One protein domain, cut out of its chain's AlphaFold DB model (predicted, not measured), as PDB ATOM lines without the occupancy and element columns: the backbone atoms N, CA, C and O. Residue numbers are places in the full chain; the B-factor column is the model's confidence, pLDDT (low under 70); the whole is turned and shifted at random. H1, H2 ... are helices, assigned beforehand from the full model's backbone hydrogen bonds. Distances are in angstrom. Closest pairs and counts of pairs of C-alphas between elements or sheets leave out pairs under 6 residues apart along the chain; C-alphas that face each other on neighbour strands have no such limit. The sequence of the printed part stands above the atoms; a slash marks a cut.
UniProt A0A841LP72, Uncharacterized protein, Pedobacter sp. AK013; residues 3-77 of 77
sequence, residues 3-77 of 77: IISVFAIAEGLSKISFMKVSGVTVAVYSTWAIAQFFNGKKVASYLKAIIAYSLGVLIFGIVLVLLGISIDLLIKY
ATOM      1  N   ILE A   3      -9.414  56.642 -30.135       84.62
ATOM      2  CA  ILE A   3     -10.374  56.594 -31.248       84.62
ATOM      3  C   ILE A   3     -11.736  57.172 -30.831       84.62
ATOM      4  O   ILE A   3     -12.267  58.027 -31.528       84.62
ATOM      5  N   ILE A   4     -12.272  56.774 -29.672       85.62
ATOM      6  CA  ILE A   4     -13.568  57.269 -29.171       85.62
ATOM      7  C   ILE A   4     -13.480  58.761 -28.844       85.62
ATOM      8  O   ILE A   4     -14.418  59.498 -29.121       85.62
ATOM      9  N   SER A   5     -12.349  59.223 -28.304       88.88
ATOM     10  CA  SER A   5     -12.134  60.633 -27.968       88.88
ATOM     11  C   SER A   5     -12.197  61.537 -29.203       88.88
ATOM     12  O   SER A   5     -12.785  62.611 -29.131       88.88
ATOM     13  N   VAL A   6     -11.665  61.090 -30.347       89.94
ATOM     14  CA  VAL A   6     -11.770  61.833 -31.618       89.94
ATOM     15  C   VAL A   6     -13.234  61.974 -32.050       89.94
ATOM     16  O   VAL A   6     -13.672  63.074 -32.383       89.94
ATOM     17  N   PHE A   7     -14.015  60.891 -31.983       88.38
ATOM     18  CA  PHE A   7     -15.446  60.938 -32.298       88.38
ATOM     19  C   PHE A   7     -16.248  61.767 -31.292       88.38
ATOM     20  O   PHE A   7     -17.151  62.484 -31.702       88.38
ATOM     21  N   ALA A   8     -15.898  61.732 -30.005       88.94
ATOM     22  CA  ALA A   8     -16.550  62.532 -28.973       88.94
ATOM     23  C   ALA A   8     -16.330  64.041 -29.183       88.94
ATOM     24  O   ALA A   8     -17.258  64.826 -29.004       88.94
ATOM     25  N   ILE A   9     -15.131  64.452 -29.614       92.31
ATOM     26  CA  ILE A   9     -14.854  65.850 -29.983       92.31
ATOM     27  C   ILE A   9     -15.679  66.243 -31.215       92.31
ATOM     28  O   ILE A   9     -16.314  67.297 -31.220       92.31
ATOM     29  N   ALA A  10     -15.721  65.388 -32.241       90.00
ATOM     30  CA  ALA A  10     -16.516  65.638 -33.444       90.00
ATOM     31  C   ALA A  10     -18.028  65.728 -33.146       90.00
ATOM     32  O   ALA A  10     -18.704  66.617 -33.668       90.00
ATOM     33  N   GLU A  11     -18.547  64.854 -32.279       91.75
ATOM     34  CA  GLU A  11     -19.928  64.861 -31.779       91.75
ATOM     35  C   GLU A  11     -20.229  66.135 -30.979       91.75
ATOM     36  O   GLU A  11     -21.242  66.786 -31.233       91.75
ATOM     37  N   GLY A  12     -19.316  66.567 -30.102       90.62
ATOM     38  CA  GLY A  12     -19.440  67.819 -29.348       90.62
ATOM     39  C   GLY A  12     -19.485  69.074 -30.229       90.62
ATOM     40  O   GLY A  12     -20.227  70.008 -29.923       90.62
ATOM     41  N   LEU A  13     -18.744  69.087 -31.341       94.19
ATOM     42  CA  LEU A  13     -18.716  70.206 -32.294       94.19
ATOM     43  C   LEU A  13     -19.911  70.203 -33.253       94.19
ATOM     44  O   LEU A  13     -20.472  71.256 -33.550       94.19
ATOM     45  N   SER A  14     -20.305  69.027 -33.741       90.00
ATOM     46  CA  SER A  14     -21.328  68.900 -34.788       90.00
ATOM     47  C   SER A  14     -22.739  68.784 -34.212       90.00
ATOM     48  O   SER A  14     -23.711  68.964 -34.942       90.00
ATOM     49  N   LYS A  15     -22.866  68.439 -32.920       87.88
ATOM     50  CA  LYS A  15     -24.116  68.032 -32.245       87.88
ATOM     51  C   LYS A  15     -24.846  66.860 -32.922       87.88
ATOM     52  O   LYS A  15     -26.021  66.621 -32.657       87.88
ATOM     53  N   ILE A  16     -24.154  66.125 -33.791       88.94
ATOM     54  CA  ILE A  16     -24.645  64.920 -34.464       88.94
ATOM     55  C   ILE A  16     -24.054  63.722 -33.737       88.94
ATOM     56  O   ILE A  16     -22.853  63.702 -33.471       88.94
ATOM     57  N   SER A  17     -24.879  62.715 -33.449       85.94
ATOM     58  CA  SER A  17     -24.391  61.542 -32.736       85.94
ATOM     59  C   SER A  17     -23.521  60.651 -33.617       85.94
ATOM     60  O   SER A  17     -23.983  60.119 -34.631       85.94
ATOM     61  N   PHE A  18     -22.274  60.436 -33.194       87.31
ATOM     62  CA  PHE A  18     -21.324  59.531 -33.838       87.31
ATOM     63  C   PHE A  18     -21.127  58.235 -33.037       87.31
ATOM     64  O   PHE A  18     -20.281  57.409 -33.390       87.31
ATOM     65  N   MET A  19     -21.939  57.990 -32.001       84.25
ATOM     66  CA  MET A  19     -21.856  56.789 -31.157       84.25
ATOM     67  C   MET A  19     -21.854  55.480 -31.956       84.25
ATOM     68  O   MET A  19     -21.019  54.611 -31.715       84.25
ATOM     69  N   LYS A  20     -22.749  55.328 -32.940       86.12
ATOM     70  CA  LYS A  20     -22.824  54.083 -33.727       86.12
ATOM     71  C   LYS A  20     -21.577  53.872 -34.584       86.12
ATOM     72  O   LYS A  20     -21.035  52.771 -34.619       86.12
ATOM     73  N   VAL A  21     -21.115  54.931 -35.248       89.56
ATOM     74  CA  VAL A  21     -19.935  54.882 -36.121       89.56
ATOM     75  C   VAL A  21     -18.692  54.582 -35.292       89.56
ATOM     76  O   VAL A  21     -17.969  53.638 -35.595       89.56
ATOM     77  N   SER A  22     -18.498  55.313 -34.192       88.75
ATOM     78  CA  SER A  22     -17.355  55.129 -33.296       88.75
ATOM     79  C   SER A  22     -17.296  53.721 -32.697       88.75
ATOM     80  O   SER A  22     -16.220  53.123 -32.667       88.75
ATOM     81  N   GLY A  23     -18.438  53.147 -32.301       87.81
ATOM     82  CA  GLY A  23     -18.514  51.776 -31.793       87.81
ATOM     83  C   GLY A  23     -18.066  50.736 -32.822       87.81
ATOM     84  O   GLY A  23     -17.238  49.877 -32.513       87.81
ATOM     85  N   VAL A  24     -18.542  50.851 -34.066       90.56
ATOM     86  CA  VAL A  24     -18.125  49.957 -35.160       90.56
ATOM     87  C   VAL A  24     -16.639  50.139 -35.473       90.56
ATOM     88  O   VAL A  24     -15.916  49.149 -35.578       90.56
ATOM     89  N   THR A  25     -16.148  51.379 -35.561       92.31
ATOM     90  CA  THR A  25     -14.726  51.659 -35.820       92.31
ATOM     91  C   THR A  25     -13.824  51.045 -34.749       92.31
ATOM     92  O   THR A  25     -12.816  50.422 -35.081       92.31
ATOM     93  N   VAL A  26     -14.196  51.165 -33.472       91.00
ATOM     94  CA  VAL A  26     -13.445  50.570 -32.358       91.00
ATOM     95  C   VAL A  26     -13.452  49.049 -32.437       91.00
ATOM     96  O   VAL A  26     -12.396  48.442 -32.264       91.00
ATOM     97  N   ALA A  27     -14.596  48.428 -32.724       89.81
ATOM     98  CA  ALA A  27     -14.694  46.974 -32.826       89.81
ATOM     99  C   ALA A  27     -13.839  46.424 -33.982       89.81
ATOM    100  O   ALA A  27     -13.088  45.462 -33.794       89.81
ATOM    101  N   VAL A  28     -13.891  47.063 -35.156       92.06
ATOM    102  CA  VAL A  28     -13.093  46.675 -36.332       92.06
ATOM    103  C   VAL A  28     -11.600  46.851 -36.062       92.06
ATOM    104  O   VAL A  28     -10.826  45.918 -36.282       92.06
ATOM    105  N   TYR A  29     -11.194  48.011 -35.538       92.44
ATOM    106  CA  TYR A  29      -9.792  48.278 -35.218       92.44
ATOM    107  C   TYR A  29      -9.259  47.305 -34.165       92.44
ATOM    108  O   TYR A  29      -8.185  46.733 -34.341       92.44
ATOM    109  N   SER A  30     -10.028  47.068 -33.100       91.62
ATOM    110  CA  SER A  30      -9.642  46.142 -32.033       91.62
ATOM    111  C   SER A  30      -9.507  44.719 -32.567       91.62
ATOM    112  O   SER A  30      -8.515  44.055 -32.287       91.62
ATOM    113  N   THR A  31     -10.446  44.270 -33.404       91.69
ATOM    114  CA  THR A  31     -10.381  42.948 -34.043       91.69
ATOM    115  C   THR A  31      -9.134  42.806 -34.913       91.69
ATOM    116  O   THR A  31      -8.424  41.807 -34.813       91.69
ATOM    117  N   TRP A  32      -8.829  43.808 -35.741       92.69
ATOM    118  CA  TRP A  32      -7.630  43.805 -36.579       92.69
ATOM    119  C   TRP A  32      -6.341  43.800 -35.743       92.69
ATOM    120  O   TRP A  32      -5.436  43.005 -36.004       92.69
ATOM    121  N   ALA A  33      -6.275  44.632 -34.702       91.50
ATOM    122  CA  ALA A  33      -5.124  44.709 -33.809       91.50
ATOM    123  C   ALA A  33      -4.896  43.381 -33.068       91.50
ATOM    124  O   ALA A  33      -3.771  42.892 -33.014       91.50
ATOM    125  N   ILE A  34      -5.961  42.751 -32.563       92.31
ATOM    126  CA  ILE A  34      -5.891  41.442 -31.902       92.31
ATOM    127  C   ILE A  34      -5.461  40.351 -32.899       92.31
ATOM    128  O   ILE A  34      -4.651  39.488 -32.559       92.31
ATOM    129  N   ALA A  35      -5.937  40.395 -34.148       92.75
ATOM    130  CA  ALA A  35      -5.571  39.416 -35.175       92.75
ATOM    131  C   ALA A  35      -4.068  39.410 -35.493       92.75
ATOM    132  O   ALA A  35      -3.522  38.345 -35.799       92.75
ATOM    133  N   GLN A  36      -3.378  40.553 -35.368       91.56
ATOM    134  CA  GLN A  36      -1.921  40.624 -35.539       91.56
ATOM    135  C   GLN A  36      -1.168  39.733 -34.539       91.56
ATOM    136  O   GLN A  36      -0.205  39.073 -34.929       91.56
ATOM    137  N   PHE A  37      -1.655  39.607 -33.299       91.44
ATOM    138  CA  PHE A  37      -1.065  38.711 -32.293       91.44
ATOM    139  C   PHE A  37      -1.222  37.225 -32.646       91.44
ATOM    140  O   PHE A  37      -0.396  36.401 -32.264       91.44
ATOM    141  N   PHE A  38      -2.246  36.870 -33.425       87.31
ATOM    142  CA  PHE A  38      -2.515  35.496 -33.859       87.31
ATOM    143  C   PHE A  38      -1.891  35.154 -35.221       87.31
ATOM    144  O   PHE A  38      -2.355  34.216 -35.873       87.31
ATOM    145  N   ASN A  39      -0.851  35.871 -35.663       85.75
ATOM    146  CA  ASN A  39      -0.270  35.768 -37.009       85.75
ATOM    147  C   ASN A  39      -1.264  36.239 -38.095       85.75
ATOM    148  O   ASN A  39      -1.841  35.436 -38.834       85.75
ATOM    149  N   GLY A  40      -1.455  37.561 -38.180       80.44
ATOM    150  CA  GLY A  40      -2.518  38.256 -38.928       80.44
ATOM    151  C   GLY A  40      -2.591  38.042 -40.449       80.44
ATOM    152  O   GLY A  40      -3.444  38.637 -41.102       80.44
ATOM    153  N   LYS A  41      -1.739  37.186 -41.030       81.25
ATOM    154  CA  LYS A  41      -1.806  36.784 -42.447       81.25
ATOM    155  C   LYS A  41      -2.861  35.706 -42.720       81.25
ATOM    156  O   LYS A  41      -3.216  35.486 -43.873       81.25
ATOM    157  N   LYS A  42      -3.346  35.002 -41.690       86.81
ATOM    158  CA  LYS A  42      -4.315  33.906 -41.841       86.81
ATOM    159  C   LYS A  42      -5.730  34.373 -41.512       86.81
ATOM    160  O   LYS A  42      -5.959  35.002 -40.485       86.81
ATOM    161  N   VAL A  43      -6.707  33.969 -42.325       85.06
ATOM    162  CA  VAL A  43      -8.137  34.258 -42.081       85.06
ATOM    163  C   VAL A  43      -8.599  33.695 -40.728       85.06
ATOM    164  O   VAL A  43      -9.326  34.354 -39.989       85.06
ATOM    165  N   ALA A  44      -8.088  32.521 -40.335       87.94
ATOM    166  CA  ALA A  44      -8.363  31.917 -39.030       87.94
ATOM    167  C   ALA A  44      -7.944  32.802 -37.836       87.94
ATOM    168  O   ALA A  44      -8.511  32.680 -36.751       87.94
ATOM    169  N   SER A  45      -6.976  33.702 -38.020       89.88
ATOM    170  CA  SER A  45      -6.499  34.617 -36.978       89.88
ATOM    171  C   SER A  45      -7.502  35.729 -36.683       89.88
ATOM    172  O   SER A  45      -7.644  36.116 -35.528       89.88
ATOM    173  N   TYR A  46      -8.266  36.175 -37.685       88.75
ATOM    174  CA  TYR A  46      -9.371  37.118 -37.487       88.75
ATOM    175  C   TYR A  46     -10.543  36.470 -36.748       88.75
ATOM    176  O   TYR A  46     -11.129  37.095 -35.869       88.75
ATOM    177  N   LEU A  47     -10.837  35.195 -37.029       90.94
ATOM    178  CA  LEU A  47     -11.867  34.454 -36.295       90.94
ATOM    179  C   LEU A  47     -11.507  34.340 -34.804       90.94
ATOM    180  O   LEU A  47     -12.319  34.652 -33.934       90.94
ATOM    181  N   LYS A  48     -10.255  33.963 -34.508       91.31
ATOM    182  CA  LYS A  48      -9.732  33.923 -33.133       91.31
ATOM    183  C   LYS A  48      -9.753  35.300 -32.473       91.31
ATOM    184  O   LYS A  48     -10.082  35.397 -31.296       91.31
ATOM    185  N   ALA A  49      -9.446  36.353 -33.226       93.06
ATOM    186  CA  ALA A  49      -9.455  37.718 -32.720       93.06
ATOM    187  C   ALA A  49     -10.850  38.199 -32.314       93.06
ATOM    188  O   ALA A  49     -10.986  38.796 -31.251       93.06
ATOM    189  N   ILE A  50     -11.883  37.896 -33.106       92.88
ATOM    190  CA  ILE A  50     -13.274  38.223 -32.754       92.88
ATOM    191  C   ILE A  50     -13.687  37.485 -31.477       92.88
ATOM    192  O   ILE A  50     -14.269  38.091 -30.580       92.88
ATOM    193  N   ILE A  51     -13.351  36.196 -31.357       93.75
ATOM    194  CA  ILE A  51     -13.651  35.407 -30.152       93.75
ATOM    195  C   ILE A  51     -12.934  35.993 -28.929       93.75
ATOM    196  O   ILE A  51     -13.553  36.170 -27.881       93.75
ATOM    197  N   ALA A  52     -11.651  36.334 -29.064       94.50
ATOM    198  CA  ALA A  52     -10.867  36.946 -27.998       94.50
ATOM    199  C   ALA A  52     -11.411  38.328 -27.596       94.50
ATOM    200  O   ALA A  52     -11.509  38.619 -26.406       94.50
ATOM    201  N   TYR A  53     -11.818  39.154 -28.565       93.50
ATOM    202  CA  TYR A  53     -12.459  40.444 -28.309       93.50
ATOM    203  C   TYR A  53     -13.772  40.269 -27.533       93.50
ATOM    204  O   TYR A  53     -13.950  40.896 -26.491       93.50
ATOM    205  N   SER A  54     -14.654  39.371 -27.982       93.25
ATOM    206  CA  SER A  54     -15.925  39.083 -27.303       93.25
ATOM    207  C   SER A  54     -15.721  38.550 -25.884       93.25
ATOM    208  O   SER A  54     -16.407  38.989 -24.963       93.25
ATOM    209  N   LEU A  55     -14.749  37.655 -25.677       95.44
ATOM    210  CA  LEU A  55     -14.371  37.192 -24.339       95.44
ATOM    211  C   LEU A  55     -13.871  38.342 -23.462       95.44
ATOM    212  O   LEU A  55     -14.287  38.449 -22.312       95.44
ATOM    213  N   GLY A  56     -13.029  39.226 -24.001       93.62
ATOM    214  CA  GLY A  56     -12.548  40.408 -23.286       93.62
ATOM    215  C   GLY A  56     -13.687  41.325 -22.835       93.62
ATOM    216  O   GLY A  56     -13.707  41.749 -21.681       93.62
ATOM    217  N   VAL A  57     -14.670  41.570 -23.708       92.19
ATOM    218  CA  VAL A  57     -15.870  42.363 -23.386       92.19
ATOM    219  C   VAL A  57     -16.696  41.700 -22.277       92.19
ATOM    220  O   VAL A  57     -17.114  42.380 -21.342       92.19
ATOM    221  N   LEU A  58     -16.898  40.380 -22.340       96.38
ATOM    222  CA  LEU A  58     -17.630  39.632 -21.312       96.38
ATOM    223  C   LEU A  58     -16.934  39.695 -19.949       96.38
ATOM    224  O   LEU A  58     -17.571  40.017 -18.946       96.38
ATOM    225  N   ILE A  59     -15.626  39.427 -19.911       96.75
ATOM    226  CA  ILE A  59     -14.830  39.460 -18.677       96.75
ATOM    227  C   ILE A  59     -14.843  40.868 -18.081       96.75
ATOM    228  O   ILE A  59     -15.053  41.025 -16.881       96.75
ATOM    229  N   PHE A  60     -14.686  41.899 -18.913       95.06
ATOM    230  CA  PHE A  60     -14.768  43.286 -18.470       95.06
ATOM    231  C   PHE A  60     -16.137  43.622 -17.858       95.06
ATOM    232  O   PHE A  60     -16.197  44.269 -16.815       95.06
ATOM    233  N   GLY A  61     -17.229  43.129 -18.451       95.81
ATOM    234  CA  GLY A  61     -18.577  43.269 -17.894       95.81
ATOM    235  C   GLY A  61     -18.725  42.619 -16.517       95.81
ATOM    236  O   GLY A  61     -19.255  43.241 -15.599       95.81
ATOM    237  N   ILE A  62     -18.197  41.405 -16.336       97.44
ATOM    238  CA  ILE A  62     -18.195  40.717 -15.033       97.44
ATOM    239  C   ILE A  62     -17.410  41.532 -13.996       97.44
ATOM    240  O   ILE A  62     -17.889  41.739 -12.883       97.44
ATOM    241  N   VAL A  63     -16.231  42.037 -14.366       97.56
ATOM    242  CA  VAL A  63     -15.402  42.873 -13.483       97.56
ATOM    243  C   VAL A  63     -16.126  44.163 -13.095       97.56
ATOM    244  O   VAL A  63     -16.083  44.545 -11.929       97.56
ATOM    245  N   LEU A  64     -16.831  44.814 -14.025       97.25
ATOM    246  CA  LEU A  64     -17.635  46.004 -13.729       97.25
ATOM    247  C   LEU A  64     -18.746  45.721 -12.715       97.25
ATOM    248  O   LEU A  64     -18.940  46.511 -11.794       97.25
ATOM    249  N   VAL A  65     -19.451  44.596 -12.856       97.69
ATOM    250  CA  VAL A  65     -20.485  44.185 -11.892       97.69
ATOM    251  C   VAL A  65     -19.869  43.943 -10.515       97.69
ATOM    252  O   VAL A  65     -20.379  44.452  -9.520       97.69
ATOM    253  N   LEU A  66     -18.745  43.224 -10.448       97.62
ATOM    254  CA  LEU A  66     -18.033  42.978  -9.189       97.62
ATOM    255  C   LEU A  66     -17.539  44.274  -8.535       97.62
ATOM    256  O   LEU A  66     -17.624  44.417  -7.314       97.62
ATOM    257  N   LEU A  67     -17.056  45.228  -9.333       97.50
ATOM    258  CA  LEU A  67     -16.671  46.554  -8.854       97.50
ATOM    259  C   LEU A  67     -17.874  47.315  -8.295       97.50
ATOM    260  O   LEU A  67     -17.769  47.866  -7.207       97.50
ATOM    261  N   GLY A  68     -19.015  47.298  -8.989       96.94
ATOM    262  CA  GLY A  68     -20.255  47.909  -8.503       96.94
ATOM    263  C   GLY A  68     -20.690  47.337  -7.155       96.94
ATOM    264  O   GLY A  68     -20.900  48.089  -6.210       96.94
ATOM    265  N   ILE A  69     -20.698  46.007  -7.026       97.19
ATOM    266  CA  ILE A  69     -21.004  45.324  -5.758       97.19
ATOM    267  C   ILE A  69     -20.016  45.736  -4.661       97.19
ATOM    268  O   ILE A  69     -20.417  45.990  -3.529       97.19
ATOM    269  N   SER A  70     -18.725  45.815  -4.984       96.56
ATOM    270  CA  SER A  70     -17.691  46.215  -4.022       96.56
ATOM    271  C   SER A  70     -17.895  47.650  -3.532       96.56
ATOM    272  O   SER A  70     -17.775  47.911  -2.338       96.56
ATOM    273  N   ILE A  71     -18.236  48.572  -4.436       97.06
ATOM    274  CA  ILE A  71     -18.532  49.970  -4.104       97.06
ATOM    275  C   ILE A  71     -19.782  50.058  -3.222       97.06
ATOM    276  O   ILE A  71     -19.744  50.732  -2.195       97.06
ATOM    277  N   ASP A  72     -20.853  49.341  -3.564       96.06
ATOM    278  CA  ASP A  72     -22.087  49.323  -2.769       96.06
ATOM    279  C   ASP A  72     -21.844  48.787  -1.353       96.06
ATOM    280  O   ASP A  72     -22.374  49.330  -0.383       96.06
ATOM    281  N   LEU A  73     -21.017  47.747  -1.212       96.19
ATOM    282  CA  LEU A  73     -20.630  47.209   0.094       96.19
ATOM    283  C   LEU A  73     -19.822  48.217   0.920       96.19
ATOM    284  O   LEU A  73     -20.029  48.294   2.128       96.19
ATOM    285  N   LEU A  74     -18.936  48.987   0.283       95.81
ATOM    286  CA  LEU A  74     -18.140  50.019   0.950       95.81
ATOM    287  C   LEU A  74     -18.961  51.248   1.349       95.81
ATOM    288  O   LEU A  74     -18.654  51.854   2.362       95.81
ATOM    289  N   ILE A  75     -19.972  51.634   0.564       95.44
ATOM    290  CA  ILE A  75     -20.840  52.787   0.873       95.44
ATOM    291  C   ILE A  75     -21.888  52.428   1.936       95.44
ATOM    292  O   ILE A  75     -22.343  53.291   2.683       95.44
ATOM    293  N   LYS A  76     -22.312  51.160   1.984       83.50
ATOM    294  CA  LYS A  76     -23.308  50.672   2.946       83.50
ATOM    295  C   LYS A  76     -22.738  50.458   4.359       83.50
ATOM    296  O   LYS A  76     -23.534  50.302   5.287       83.50
ATOM    297  N   TYR A  77     -21.415  50.413   4.510       55.28
ATOM    298  CA  TYR A  77     -20.702  50.291   5.785       55.28
ATOM    299  C   TYR A  77     -20.155  51.652   6.223       55.28
ATOM    300  O   TYR A  77     -20.244  51.953   7.433       55.28
TER     301      TYR A  77
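AT A GLANCE: This is residues 3 to 77 of the 77 residues of an uncharacterized protein of Pedobacter sp. AK013 (UniProt A0A841LP72). One long helix, H3, makes the longest axis, and near its beginning it meets H2 to make a corner; H1 folds back on the far end of H2 as a helical hairpin, and much of H3 sticks out free. The printed part has 75 residues, 65 of them in the three named helices, H1, H2 and H3 in that order along the chain; there is no named strand, and the class is all helix. The whole is only just loose, close to extended, with a radius of gyration of the C-alphas of 17.1 A and spans of 54 by 35 by 14 A.

IN THESE COORDINATES: Find C-alpha 43 at (-8.137, 34.258, -42.081); from there H3, residues 43 to 76, runs 50.3 A to C-alpha 76 at (-23.308, 50.672, 2.946). H2, residues 19 to 37, is 27.6 A long. H1, residues 3 to 14, begins at C-alpha 3 (-10.374, 56.594, -31.248) and is 16.9 A long.

HOW THE PARTS SIT: Look at residues 45 to 53 of H3, which touch residues 30 to 36 of H2; the closest C-alphas, those of Ala 35 and Ala 49, are 4.9 A apart. These helices run opposite ways at a steep tilt of 62 degrees. Residues 3 to 7 of H1 touch residues 19 to 26 of H2, with the C-alphas of Ile 4 and Ser 22 closest at 6.0 A. This hairpin has a shallow tilt of 17 degrees, opposite ways. H1 and H3 are apart. In H1 and H3 every O i to N i+4 pair is within hydrogen-bond range; in H2, 14 of 15 are.

THE WHOLE: Residues 55 to 77 stand free, and the farthest C-alphas, Lys 41 and Tyr 77, are 53.5 A apart. The printed part has no cut, and both links are tight. Only residue 77 has pLDDT under 70.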